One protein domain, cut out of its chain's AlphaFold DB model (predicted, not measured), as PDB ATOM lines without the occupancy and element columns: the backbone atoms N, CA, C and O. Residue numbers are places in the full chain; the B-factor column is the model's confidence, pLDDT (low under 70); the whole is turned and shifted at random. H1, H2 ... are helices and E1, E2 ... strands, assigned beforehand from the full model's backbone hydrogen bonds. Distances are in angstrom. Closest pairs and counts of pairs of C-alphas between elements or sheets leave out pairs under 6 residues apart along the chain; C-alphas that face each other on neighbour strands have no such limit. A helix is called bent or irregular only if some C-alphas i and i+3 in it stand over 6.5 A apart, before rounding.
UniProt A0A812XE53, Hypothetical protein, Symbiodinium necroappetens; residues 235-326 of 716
ATOM      1  N   ALA A 235     -75.169  -9.184  36.021       80.81
ATOM      2  CA  ALA A 235     -74.272  -9.497  34.912       80.81
ATOM      3  C   ALA A 235     -73.634  -8.253  34.261       80.81
ATOM      4  O   ALA A 235     -72.445  -8.274  33.954       80.81
ATOM      5  N   ASP A 236     -74.378  -7.153  34.093       84.69
ATOM      6  CA  ASP A 236     -73.813  -5.885  33.596       84.69
ATOM      7  C   ASP A 236     -72.823  -5.279  34.588       84.69
ATOM      8  O   ASP A 236     -71.755  -4.814  34.205       84.69
ATOM      9  N   THR A 237     -73.155  -5.326  35.878       87.94
ATOM     10  CA  THR A 237     -72.301  -4.777  36.939       87.94
ATOM     11  C   THR A 237     -71.000  -5.574  37.076       87.94
ATOM     12  O   THR A 237     -69.928  -4.984  37.194       87.94
ATOM     13  N   MET A 238     -71.079  -6.906  36.993       84.88
ATOM     14  CA  MET A 238     -69.917  -7.802  36.965       84.88
ATOM     15  C   MET A 238     -69.056  -7.580  35.717       84.88
ATOM     16  O   MET A 238     -67.841  -7.449  35.821       84.88
ATOM     17  N   SER A 239     -69.672  -7.471  34.535       85.69
ATOM     18  CA  SER A 239     -68.953  -7.192  33.289       85.69
ATOM     19  C   SER A 239     -68.233  -5.839  33.322       85.69
ATOM     20  O   SER A 239     -67.094  -5.744  32.865       85.69
ATOM     21  N   ASP A 240     -68.872  -4.796  33.857       88.62
ATOM     22  CA  ASP A 240     -68.259  -3.476  34.024       88.62
ATOM     23  C   ASP A 240     -67.102  -3.525  35.035       88.62
ATOM     24  O   ASP A 240     -66.054  -2.920  34.804       88.62
ATOM     25  N   GLY A 241     -67.265  -4.284  36.126       88.81
ATOM     26  CA  GLY A 241     -66.220  -4.527  37.123       88.81
ATOM     27  C   GLY A 241     -64.990  -5.211  36.526       88.81
ATOM     28  O   GLY A 241     -63.873  -4.732  36.723       88.81
ATOM     29  N   TYR A 242     -65.198  -6.261  35.727       87.00
ATOM     30  CA  TYR A 242     -64.130  -6.958  35.010       87.00
ATOM     31  C   TYR A 242     -63.396  -6.026  34.035       87.00
ATOM     32  O   TYR A 242     -62.167  -5.998  33.993       87.00
ATOM     33  N   ASN A 243     -64.137  -5.218  33.270       85.75
ATOM     34  CA  ASN A 243     -63.552  -4.286  32.303       85.75
ATOM     35  C   ASN A 243     -62.781  -3.136  32.967       85.75
ATOM     36  O   ASN A 243     -61.800  -2.650  32.406       85.75
ATOM     37  N   ALA A 244     -63.205  -2.704  34.155       88.38
ATOM     38  CA  ALA A 244     -62.521  -1.676  34.932       88.38
ATOM     39  C   ALA A 244     -61.294  -2.208  35.699       88.38
ATOM     40  O   ALA A 244     -60.457  -1.417  36.149       88.38
ATOM     41  N   ALA A 245     -61.168  -3.527  35.866       86.94
ATOM     42  CA  ALA A 245     -60.081  -4.130  36.617       86.94
ATOM     43  C   ALA A 245     -58.739  -4.022  35.878       86.94
ATOM     44  O   ALA A 245     -58.589  -4.426  34.727       86.94
ATOM     45  N   LYS A 246     -57.716  -3.517  36.579       86.50
ATOM     46  CA  LYS A 246     -56.345  -3.434  36.046       86.50
ATOM     47  C   LYS A 246     -55.685  -4.809  35.918       86.50
ATOM     48  O   LYS A 246     -54.894  -5.025  35.007       86.50
ATOM     49  N   ASP A 247     -55.992  -5.706  36.848       84.12
ATOM     50  CA  ASP A 247     -55.549  -7.096  36.845       84.12
ATOM     51  C   ASP A 247     -56.788  -7.983  36.739       84.12
ATOM     52  O   ASP A 247     -57.455  -8.277  37.731       84.12
ATOM     53  N   LYS A 248     -57.132  -8.336  35.500       83.75
ATOM     54  CA  LYS A 248     -58.324  -9.123  35.171       83.75
ATOM     55  C   LYS A 248     -58.261 -10.538  35.749       83.75
ATOM     56  O   LYS A 248     -59.290 -11.078  36.141       83.75
ATOM     57  N   ALA A 249     -57.063 -11.119  35.841       79.00
ATOM     58  CA  ALA A 249     -56.865 -12.445  36.417       79.00
ATOM     59  C   ALA A 249     -57.113 -12.418  37.927       79.00
ATOM     60  O   ALA A 249     -57.854 -13.248  38.449       79.00
ATOM     61  N   LYS A 250     -56.567 -11.410  38.616       83.38
ATOM     62  CA  LYS A 250     -56.856 -11.184  40.033       83.38
ATOM     63  C   LYS A 250     -58.332 -10.871  40.273       83.38
ATOM     64  O   LYS A 250     -58.911 -11.401  41.212       83.38
ATOM     65  N   TRP A 251     -58.959 -10.068  39.414       88.38
ATOM     66  CA  TRP A 251     -60.387  -9.772  39.532       88.38
ATOM     67  C   TRP A 251     -61.242 -11.033  39.394       88.38
ATOM     68  O   TRP A 251     -62.122 -11.236  40.219       88.38
ATOM     69  N   LEU A 252     -60.963 -11.905  38.417       82.44
ATOM     70  CA  LEU A 252     -61.668 -13.189  38.287       82.44
ATOM     71  C   LEU A 252     -61.439 -14.110  39.485       82.44
ATOM     72  O   LEU A 252     -62.333 -14.860  39.850       82.44
ATOM     73  N   ALA A 253     -60.254 -14.060  40.095       77.81
ATOM     74  CA  ALA A 253     -59.971 -14.823  41.306       77.81
ATOM     75  C   ALA A 253     -60.729 -14.282  42.534       77.81
ATOM     76  O   ALA A 253     -61.073 -15.049  43.426       77.81
ATOM     77  N   GLU A 254     -60.983 -12.970  42.587       80.81
ATOM     78  CA  GLU A 254     -61.668 -12.297  43.700       80.81
ATOM     79  C   GLU A 254     -63.194 -12.196  43.522       80.81
ATOM     80  O   GLU A 254     -63.894 -11.939  44.499       80.81
ATOM     81  N   ASN A 255     -63.721 -12.375  42.305       81.12
ATOM     82  CA  ASN A 255     -65.145 -12.234  41.985       81.12
ATOM     83  C   ASN A 255     -65.692 -13.553  41.426       81.12
ATOM     84  O   ASN A 255     -65.244 -14.046  40.391       81.12
ATOM     85  N   THR A 256     -66.693 -14.118  42.095       75.56
ATOM     86  CA  THR A 256     -67.315 -15.390  41.725       75.56
ATOM     87  C   THR A 256     -68.294 -15.208  40.564       75.56
ATOM     88  O   THR A 256     -69.267 -14.458  40.616       75.56
ATOM     89  N   ILE A 257     -68.055 -15.938  39.476       76.81
ATOM     90  CA  ILE A 257     -69.000 -16.051  38.364       76.81
ATOM     91  C   ILE A 257     -69.908 -17.247  38.655       76.81
ATOM     92  O   ILE A 257     -69.559 -18.390  38.375       76.81
ATOM     93  N   ASN A 258     -71.062 -16.987  39.263       76.38
ATOM     94  CA  ASN A 258     -71.956 -18.020  39.793       76.38
ATOM     95  C   ASN A 258     -73.160 -18.355  38.894       76.38
ATOM     96  O   ASN A 258     -73.906 -19.285  39.199       76.38
ATOM     97  N   THR A 259     -73.355 -17.649  37.776       78.62
ATOM     98  CA  THR A 259     -74.384 -17.982  36.779       78.62
ATOM     99  C   THR A 259     -73.819 -17.983  35.364       78.62
ATOM    100  O   THR A 259     -72.886 -17.244  35.042       78.62
ATOM    101  N   VAL A 260     -74.428 -18.792  34.495       72.75
ATOM    102  CA  VAL A 260     -74.068 -18.881  33.072       72.75
ATOM    103  C   VAL A 260     -74.240 -17.528  32.374       72.75
ATOM    104  O   VAL A 260     -73.421 -17.156  31.548       72.75
ATOM    105  N   GLU A 261     -75.246 -16.737  32.744       77.69
ATOM    106  CA  GLU A 261     -75.495 -15.409  32.163       77.69
ATOM    107  C   GLU A 261     -74.408 -14.390  32.535       77.69
ATOM    108  O   GLU A 261     -73.967 -13.612  31.685       77.69
ATOM    109  N   VAL A 262     -73.942 -14.407  33.792       82.81
ATOM    110  CA  VAL A 262     -72.807 -13.588  34.242       82.81
ATOM    111  C   VAL A 262     -71.527 -14.068  33.559       82.81
ATOM    112  O   VAL A 262     -70.757 -13.237  33.081       82.81
ATOM    113  N   ALA A 263     -71.333 -15.386  33.435       80.00
ATOM    114  CA  ALA A 263     -70.191 -15.967  32.735       80.00
ATOM    115  C   ALA A 263     -70.154 -15.528  31.275       80.00
ATOM    116  O   ALA A 263     -69.145 -14.995  30.830       80.00
ATOM    117  N   ILE A 264     -71.266 -15.679  30.553       77.75
ATOM    118  CA  ILE A 264     -71.382 -15.288  29.150       77.75
ATOM    119  C   ILE A 264     -71.137 -13.789  28.999       77.75
ATOM    120  O   ILE A 264     -70.362 -13.424  28.127       77.75
ATOM    121  N   LYS A 265     -71.705 -12.921  29.851       81.00
ATOM    122  CA  LYS A 265     -71.451 -11.471  29.753       81.00
ATOM    123  C   LYS A 265     -70.007 -11.084  30.058       81.00
ATOM    124  O   LYS A 265     -69.447 -10.245  29.356       81.00
ATOM    125  N   VAL A 266     -69.391 -11.676  31.083       82.56
ATOM    126  CA  VAL A 266     -67.979 -11.424  31.410       82.56
ATOM    127  C   VAL A 266     -67.070 -11.967  30.304       82.56
ATOM    128  O   VAL A 266     -66.117 -11.297  29.919       82.56
ATOM    129  N   LEU A 267     -67.386 -13.129  29.726       77.00
ATOM    130  CA  LEU A 267     -66.642 -13.723  28.614       77.00
ATOM    131  C   LEU A 267     -66.791 -12.902  27.326       77.00
ATOM    132  O   LEU A 267     -65.787 -12.546  26.710       77.00
ATOM    133  N   SER A 268     -68.021 -12.544  26.949       77.62
ATOM    134  CA  SER A 268     -68.328 -11.832  25.704       77.62
ATOM    135  C   SER A 268     -67.770 -10.413  25.686       77.62
ATOM    136  O   SER A 268     -67.327  -9.941  24.642       77.62
ATOM    137  N   ASN A 269     -67.773  -9.729  26.834       72.62
ATOM    138  CA  ASN A 269     -67.310  -8.345  26.928       72.62
ATOM    139  C   ASN A 269     -65.856  -8.234  27.404       72.62
ATOM    140  O   ASN A 269     -65.180  -7.252  27.100       72.62
ATOM    141  N   GLY A 270     -65.373  -9.215  28.169       64.81
ATOM    142  CA  GLY A 270     -64.101  -9.142  28.876       64.81
ATOM    143  C   GLY A 270     -62.893  -9.672  28.104       64.81
ATOM    144  O   GLY A 270     -61.786  -9.149  28.264       64.81
ATOM    145  N   PHE A 271     -63.086 -10.657  27.226       70.44
ATOM    146  CA  PHE A 271     -62.002 -11.309  26.478       70.44
ATOM    147  C   PHE A 271     -61.653 -10.561  25.184       70.44
ATOM    148  O   PHE A 271     -61.229 -11.157  24.197       70.44
ATOM    149  N   SER A 272     -61.773  -9.232  25.185       67.19
ATOM    150  CA  SER A 272     -61.267  -8.381  24.095       67.19
ATOM    151  C   SER A 272     -59.756  -8.531  23.870       67.19
ATOM    152  O   SER A 272     -59.238  -8.186  22.813       67.19
ATOM    153  N   ASP A 273     -59.047  -9.060  24.865       69.12
ATOM    154  CA  ASP A 273     -57.624  -9.371  24.862       69.12
ATOM    155  C   ASP A 273     -57.314 -10.851  24.604       69.12
ATOM    156  O   ASP A 273     -56.137 -11.216  24.617       69.12
ATOM    157  N   PHE A 274     -58.316 -11.694  24.323       78.12
ATOM    158  CA  PHE A 274     -58.058 -13.034  23.817       78.12
ATOM    159  C   PHE A 274     -57.599 -12.959  22.368       78.12
ATOM    160  O   PHE A 274     -58.371 -12.686  21.449       78.12
ATOM    161  N   GLY A 275     -56.310 -13.189  22.155       79.38
ATOM    162  CA  GLY A 275     -55.744 -13.107  20.824       79.38
ATOM    163  C   GLY A 275     -54.353 -13.697  20.748       79.38
ATOM    164  O   GLY A 275     -53.511 -13.498  21.624       79.38
ATOM    165  N   ALA A 276     -54.085 -14.396  19.651       83.62
ATOM    166  CA  ALA A 276     -52.730 -14.733  19.261       83.62
ATOM    167  C   ALA A 276     -52.168 -13.576  18.428       83.62
ATOM    168  O   ALA A 276     -52.702 -13.232  17.374       83.62
ATOM    169  N   SER A 277     -51.079 -12.967  18.890       84.69
ATOM    170  CA  SER A 277     -50.358 -11.951  18.124       84.69
ATOM    171  C   SER A 277     -48.924 -12.397  17.895       84.69
ATOM    172  O   SER A 277     -48.267 -12.926  18.788       84.69
ATOM    173  N   CYS A 278     -48.405 -12.158  16.695       87.56
ATOM    174  CA  CYS A 278     -46.995 -12.379  16.381       87.56
ATOM    175  C   CYS A 278     -46.323 -11.028  16.103       87.56
ATOM    176  O   CYS A 278     -46.071 -10.709  14.940       87.56
ATOM    177  N   PRO A 279     -46.100 -10.195  17.141       80.19
ATOM    178  CA  PRO A 279     -45.672  -8.806  16.968       80.19
ATOM    179  C   PRO A 279     -44.240  -8.686  16.435       80.19
ATOM    180  O   PRO A 279     -43.907  -7.697  15.787       80.19
ATOM    181  N   HIS A 280     -43.391  -9.690  16.670       78.94
ATOM    182  CA  HIS A 280     -42.029  -9.710  16.151       78.94
ATOM    183  C   HIS A 280     -41.942 -10.707  15.003       78.94
ATOM    184  O   HIS A 280     -41.682 -11.895  15.201       78.94
ATOM    185  N   ARG A 281     -42.186 -10.195  13.795       80.94
ATOM    186  CA  ARG A 281     -41.867 -10.874  12.540       80.94
ATOM    187  C   ARG A 281     -40.741 -10.125  11.856       80.94
ATOM    188  O   ARG A 281     -40.955  -9.076  11.254       80.94
ATOM    189  N   THR A 282     -39.541 -10.680  11.929       82.69
ATOM    190  CA  THR A 282     -38.475 -10.280  11.014       82.69
ATOM    191  C   THR A 282     -38.630 -11.138   9.772       82.69
ATOM    192  O   THR A 282     -38.454 -12.350   9.854       82.69
ATOM    193  N   ALA A 283     -39.003 -10.540   8.642       78.56
ATOM    194  CA  ALA A 283     -39.141 -11.284   7.395       78.56
ATOM    195  C   ALA A 283     -37.802 -11.912   6.981       78.56
ATOM    196  O   ALA A 283     -36.733 -11.333   7.211       78.56
ATOM    197  N   ALA A 284     -37.874 -13.083   6.346       82.19
ATOM    198  CA  ALA A 284     -36.718 -13.664   5.688       82.19
ATOM    199  C   ALA A 284     -36.218 -12.704   4.598       82.19
ATOM    200  O   ALA A 284     -37.008 -12.132   3.843       82.19
ATOM    201  N   GLY A 285     -34.905 -12.513   4.521       80.12
ATOM    202  CA  GLY A 285     -34.308 -11.558   3.602       80.12
ATOM    203  C   GLY A 285     -32.849 -11.855   3.299       80.12
ATOM    204  O   GLY A 285     -32.096 -12.386   4.121       80.12
ATOM    205  N   PHE A 286     -32.438 -11.468   2.096       77.38
ATOM    206  CA  PHE A 286     -31.032 -11.429   1.725       77.38
ATOM    207  C   PHE A 286     -30.375 -10.259   2.455       77.38
ATOM    208  O   PHE A 286     -30.758  -9.108   2.255       77.38
ATOM    209  N   VAL A 287     -29.417 -10.557   3.335       80.44
ATOM    210  CA  VAL A 287     -28.722  -9.522   4.115       80.44
ATOM    211  C   VAL A 287     -27.621  -8.907   3.279       80.44
ATOM    212  O   VAL A 287     -27.499  -7.689   3.206       80.44
ATOM    213  N   ASN A 288     -26.795  -9.760   2.678       83.31
ATOM    214  CA  ASN A 288     -25.693  -9.320   1.849       83.31
ATOM    215  C   ASN A 288     -25.269 -10.433   0.891       83.31
ATOM    216  O   ASN A 288     -25.270 -11.616   1.249       83.31
ATOM    217  N   PHE A 289     -24.880 -10.028  -0.311       80.12
ATOM    218  CA  PHE A 289     -24.200 -10.873  -1.275       80.12
ATOM    219  C   PHE A 289     -22.731 -10.459  -1.277       80.12
ATOM    220  O   PHE A 289     -22.370  -9.442  -1.866       80.12
ATOM    221  N   ASP A 290     -21.891 -11.223  -0.585       80.31
ATOM    222  CA  ASP A 290     -20.453 -10.994  -0.589       80.31
ATOM    223  C   ASP A 290     -19.808 -12.000  -1.542       80.31
ATOM    224  O   ASP A 290     -19.789 -13.203  -1.282       80.31
ATOM    225  N   MET A 291     -19.279 -11.506  -2.662       73.62
ATOM    226  CA  MET A 291     -18.588 -12.335  -3.657       73.62
ATOM    227  C   MET A 291     -17.418 -13.131  -3.047       73.62
ATOM    228  O   MET A 291     -17.124 -14.223  -3.527       73.62
ATOM    229  N   GLY A 292     -16.779 -12.628  -1.982       76.06
ATOM    230  CA  GLY A 292     -15.678 -13.311  -1.298       76.06
ATOM    231  C   GLY A 292     -16.140 -14.321  -0.246       76.06
ATOM    232  O   GLY A 292     -15.552 -15.396  -0.114       76.06
ATOM    233  N   ASN A 293     -17.208 -14.001   0.490       78.62
ATOM    234  CA  ASN A 293     -17.606 -14.751   1.687       78.62
ATOM    235  C   ASN A 293     -18.892 -15.576   1.530       78.62
ATOM    236  O   ASN A 293     -19.205 -16.388   2.404       78.62
ATOM    237  N   GLY A 294     -19.619 -15.432   0.424       87.44
ATOM    238  CA  GLY A 294     -20.837 -16.184   0.152       87.44
ATOM    239  C   GLY A 294     -22.126 -15.380   0.296       87.44
ATOM    240  O   GLY A 294     -22.149 -14.160   0.481       87.44
ATOM    241  N   LEU A 295     -23.233 -16.110   0.226       86.88
ATOM    242  CA  LEU A 295     -24.573 -15.571   0.379       86.88
ATOM    243  C   LEU A 295     -24.966 -15.571   1.854       86.88
ATOM    244  O   LEU A 295     -25.050 -16.629   2.480       86.88
ATOM    245  N   ARG A 296     -25.245 -14.392   2.414       88.50
ATOM    246  CA  ARG A 296     -25.750 -14.267   3.782       88.50
ATOM    247  C   ARG A 296     -27.267 -14.092   3.759       88.50
ATOM    248  O   ARG A 296     -27.774 -13.038   3.368       88.50
ATOM    249  N   ILE A 297     -27.984 -15.124   4.193       87.44
ATOM    250  CA  ILE A 297     -29.448 -15.148   4.269       87.44
ATOM    251  C   ILE A 297     -29.852 -15.028   5.734       87.44
ATOM    252  O   ILE A 297     -29.414 -15.814   6.575       87.44
ATOM    253  N   ARG A 298     -30.704 -14.054   6.046       89.44
ATOM    254  CA  ARG A 298     -31.402 -13.998   7.328       89.44
ATOM    255  C   ARG A 298     -32.740 -14.673   7.131       89.44
ATOM    256  O   ARG A 298     -33.570 -14.175   6.380       89.44
ATOM    257  N   PHE A 299     -32.939 -15.806   7.787       85.38
ATOM    258  CA  PHE A 299     -34.182 -16.572   7.668       85.38
ATOM    259  C   PHE A 299     -35.337 -15.948   8.455       85.38
ATOM    260  O   PHE A 299     -36.486 -16.355   8.307       85.38
ATOM    261  N   GLY A 300     -35.037 -14.894   9.212       86.94
ATOM    262  CA  GLY A 300     -36.021 -14.148   9.964       86.94
ATOM    263  C   GLY A 300     -36.232 -14.733  11.352       86.94
ATOM    264  O   GLY A 300     -35.656 -15.754  11.726       86.94
ATOM    265  N   SER A 301     -37.056 -14.035  12.118       87.56
ATOM    266  CA  SER A 301     -37.462 -14.462  13.447       87.56
ATOM    267  C   SER A 301     -38.960 -14.275  13.597       87.56
ATOM    268  O   SER A 301     -39.528 -13.290  13.118       87.56
ATOM    269  N   PHE A 302     -39.595 -15.242  14.248       86.00
ATOM    270  CA  PHE A 302     -41.024 -15.265  14.504       86.00
ATOM    271  C   PHE A 302     -41.218 -15.466  15.999       86.00
ATOM    272  O   PHE A 302     -40.930 -16.539  16.522       86.00
ATOM    273  N   SER A 303     -41.696 -14.434  16.687       90.25
ATOM    274  CA  SER A 303     -42.153 -14.550  18.070       90.25
ATOM    275  C   SER A 303     -43.652 -14.329  18.111       90.25
ATOM    276  O   SER A 303     -44.143 -13.258  17.742       90.25
ATOM    277  N   CYS A 304     -44.362 -15.352  18.567       87.69
ATOM    278  CA  CYS A 304     -45.794 -15.320  18.786       87.69
ATOM    279  C   CYS A 304     -46.081 -15.363  20.284       87.69
ATOM    280  O   CYS A 304     -45.445 -16.098  21.040       87.69
ATOM    281  N   LYS A 305     -47.042 -14.551  20.711       92.00
ATOM    282  CA  LYS A 305     -47.565 -14.494  22.071       92.00
ATOM    283  C   LYS A 305     -49.073 -14.703  22.027       92.00
ATOM    284  O   LYS A 305     -49.740 -14.200  21.122       92.00
ATOM    285  N   ILE A 306     -49.591 -15.435  22.998       88.50
ATOM    286  CA  ILE A 306     -51.021 -15.506  23.266       88.50
ATOM    287  C   ILE A 306     -51.333 -14.555  24.404       88.50
ATOM    288  O   ILE A 306     -50.632 -14.544  25.414       88.50
ATOM    289  N   SER A 307     -52.350 -13.732  24.212       83.88
ATOM    290  CA  SER A 307     -52.935 -12.923  25.265       83.88
ATOM    291  C   SER A 307     -54.239 -13.581  25.712       83.88
ATOM    292  O   SER A 307     -55.026 -14.019  24.875       83.88
ATOM    293  N   LEU A 308     -54.431 -13.695  27.023       80.50
ATOM    294  CA  LEU A 308     -55.621 -14.227  27.677       80.50
ATOM    295  C   LEU A 308     -55.803 -13.457  28.993       80.50
ATOM    296  O   LEU A 308     -54.894 -13.448  29.820       80.50
ATOM    297  N   ILE A 309     -56.960 -12.811  29.196       80.75
ATOM    298  CA  ILE A 309     -57.339 -12.179  30.479       80.75
ATOM    299  C   ILE A 309     -56.267 -11.166  30.948       80.75
ATOM    300  O   ILE A 309     -55.728 -11.221  32.050       80.75
ATOM    301  N   GLY A 310     -55.867 -10.249  30.069       73.25
ATOM    302  CA  GLY A 310     -54.856  -9.225  30.358       73.25
ATOM    303  C   GLY A 310     -53.426  -9.746  30.557       73.25
ATOM    304  O   GLY A 310     -52.506  -8.940  30.696       73.25
ATOM    305  N   GLN A 311     -53.210 -11.063  30.533       75.62
ATOM    306  CA  GLN A 311     -51.891 -11.678  30.602       75.62
ATOM    307  C   GLN A 311     -51.448 -12.102  29.207       75.62
ATOM    308  O   GLN A 311     -52.242 -12.618  28.427       75.62
ATOM    309  N   SER A 312     -50.174 -11.888  28.876       83.06
ATOM    310  CA  SER A 312     -49.604 -12.392  27.627       83.06
ATOM    311  C   SER A 312     -48.465 -13.355  27.906       83.06
ATOM    312  O   SER A 312     -47.483 -12.972  28.541       83.06
ATOM    313  N   THR A 313     -48.564 -14.556  27.354       84.69
ATOM    314  CA  THR A 313     -47.540 -15.595  27.451       84.69
ATOM    315  C   THR A 313     -46.965 -15.854  26.063       84.69
ATOM    316  O   THR A 313     -47.686 -15.869  25.064       84.69
ATOM    317  N   GLY A 314     -45.645 -16.020  25.964       87.06
ATOM    318  CA  GLY A 314     -45.007 -16.409  24.706       87.06
ATOM    319  C   GLY A 314     -45.460 -17.812  24.304       87.06
ATOM    320  O   GLY A 314     -45.303 -18.739  25.089       87.06
ATOM    321  N   LEU A 315     -46.020 -17.968  23.101       85.38
ATOM    322  CA  LEU A 315     -46.416 -19.280  22.580       85.38
ATOM    323  C   LEU A 315     -45.179 -20.014  22.051       85.38
ATOM    324  O   LEU A 315     -44.876 -21.129  22.451       85.38
ATOM    325  N   PHE A 316     -44.443 -19.344  21.162       82.81
ATOM    326  CA  PHE A 316     -43.162 -19.796  20.634       82.81
ATOM    327  C   PHE A 316     -42.370 -18.616  20.068       82.81
ATOM    328  O   PHE A 316     -42.930 -17.613  19.610       82.81
ATOM    329  N   GLY A 317     -41.048 -18.750  20.093       83.75
ATOM    330  CA  GLY A 317     -40.106 -17.814  19.499       83.75
ATOM    331  C   GLY A 317     -39.034 -18.583  18.745       83.75
ATOM    332  O   GLY A 317     -38.177 -19.196  19.370       83.75
ATOM    333  N   PHE A 318     -39.082 -18.550  17.416       82.38
ATOM    334  CA  PHE A 318     -38.031 -19.112  16.575       82.38
ATOM    335  C   PHE A 318     -37.218 -17.968  15.988       82.38
ATOM    336  O   PHE A 318     -37.742 -17.158  15.223       82.38
ATOM    337  N   ASP A 319     -35.937 -17.904  16.335       85.62
ATOM    338  CA  ASP A 319     -34.965 -17.124  15.580       85.62
ATOM    339  C   ASP A 319     -34.151 -18.096  14.734       85.62
ATOM    340  O   ASP A 319     -33.316 -18.840  15.243       85.62
ATOM    341  N   LEU A 320     -34.425 -18.109  13.430       84.50
ATOM    342  CA  LEU A 320     -33.662 -18.915  12.479       84.50
ATOM    343  C   LEU A 320     -32.305 -18.266  12.164       84.50
ATOM    344  O   LEU A 320     -31.516 -18.796  11.386       84.50
ATOM    345  N   GLY A 321     -32.032 -17.105  12.762       86.31
ATOM    346  CA  GLY A 321     -30.751 -16.444  12.716       86.31
ATOM    347  C   GLY A 321     -30.351 -16.026  11.309       86.31
ATOM    348  O   GLY A 321     -31.155 -15.810  10.392       86.31
ATOM    349  N   THR A 322     -29.045 -15.846  11.157       87.06
ATOM    350  CA  THR A 322     -28.424 -15.533   9.878       87.06
ATOM    351  C   THR A 322     -27.468 -16.652   9.525       87.06
ATOM    352  O   THR A 322     -26.525 -16.919  10.265       87.06
ATOM    353  N   HIS A 323     -27.691 -17.276   8.375       87.38
ATOM    354  CA  HIS A 323     -26.807 -18.304   7.855       87.38
ATOM    355  C   HIS A 323     -26.002 -17.761   6.681       87.38
ATOM    356  O   HIS A 323     -26.491 -17.000   5.841       87.38
ATOM    357  N   GLN A 324     -24.741 -18.169   6.639       88.25
ATOM    358  CA  GLN A 324     -23.821 -17.851   5.564       88.25
ATOM    359  C   GLN A 324     -23.595 -19.115   4.747       88.25
ATOM    360  O   GLN A 324     -23.086 -20.108   5.256       88.25
ATOM    361  N   ILE A 325     -24.001 -19.067   3.485       86.56
ATOM    362  CA  ILE A 325     -23.776 -20.136   2.521       86.56
ATOM    363  C   ILE A 325     -22.524 -19.741   1.732       86.56
ATOM    364  O   ILE A 325     -22.604 -18.827   0.906       86.56
ATOM    365  N   PRO A 326     -21.355 -20.352   2.000       86.38
ATOM    366  CA  PRO A 326     -20.136 -20.017   1.280       86.38
ATOM    367  C   PRO A 326     -20.286 -20.388  -0.196       86.38
ATOM    368  O   PRO A 326     -20.817 -21.448  -0.528       86.38
TER     369      PRO A 326
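This is residues 235 to 326 of the 716 residues of the protein "Hypothetical protein" of Symbiodinium necroappetens (UniProt A0A812XE53). A long, narrow ribbon of three antiparallel strand runs ends in a small head of three helices. Each run is broken by two residues partway along, E1 running on into E2, E3 into E4 and E5 into E6, which leaves two three-stranded sheets end to end, E1-E4-E5 beside the head and E2-E3-E6 at the far tip. In the head, H1 and H3 lie side by side, and H2 meets H1 at a corner. The 92 printed residues hold, in chain order, H1, H2, H3 and then E1 to E6, a mixed class of helices and strands. The whole is extended, a rod spanning 69 by 19 by 18 A, with a radius of gyration of the C-alphas of 21.9 A.

Look first at E4, residues 301 to 308, the inner strand between E1, residues 275 to 282, and E5, residues 311 to 319. E1 and E4 are antiparallel at 162 degrees, with N 277 and O 305 2.9 A apart, within hydrogen-bond range. E4 and E5 form a hairpin, antiparallel at 165 degrees, with N 306 and O 313 at 2.8 A. This sheet is twisted, with C-alphas up to 4.5 A off its plane. Farther along, E2, residues 285 to 290, and E3, residues 294 to 298, form a hairpin, antiparallel at 161 degrees, with N 294 and O 290 at 2.8 A. E6, residues 322 to 325, is the other neighbour of E3, antiparallel at 155 degrees, with N 297 and O 323 at 2.9 A. Back at the head, H3, residues 260 to 273, only grazes the sheet E1 E4 E5, with its residues 270 to 273. H1, residues 235 to 244, touches H3 at a shallow tilt of 24 degrees, the same way; their closest C-alphas, Ala 235 and Val 262, are 4.4 A apart. H2, residues 248 to 254, and H1 only just touch, only at the corner, with 3 pairs of C-alphas within 8 A, the closest those of Tyr 242 and Lys 248 at 6.2 A. Every O i to N i+4 pair is within hydrogen-bond range in H1 and H2, and 8 of 10 are in H3.

Find C-alpha 311 at (-51.891, -11.678, 30.602); from there E5 runs 23.3 A to C-alpha 319. E4 measures 23.1 A and E1 20.1 A. H1 begins at C-alpha 235, (-74.272, -9.497, 34.912), and E6 ends at C-alpha 325, (-23.776, -20.136, 2.521). H3 covers 20.7 A and is irregular: C-alphas 270 and 273 are 7.6 A apart.

The two C-alphas farthest apart, those of Thr 259 and Gly 292, are 70.1 A apart. The printed part has no cut, and its links between named elements are tight. The mean pLDDT of the printed part is 82.2; look for values under 70 at residue 270 and residues 272 to 273.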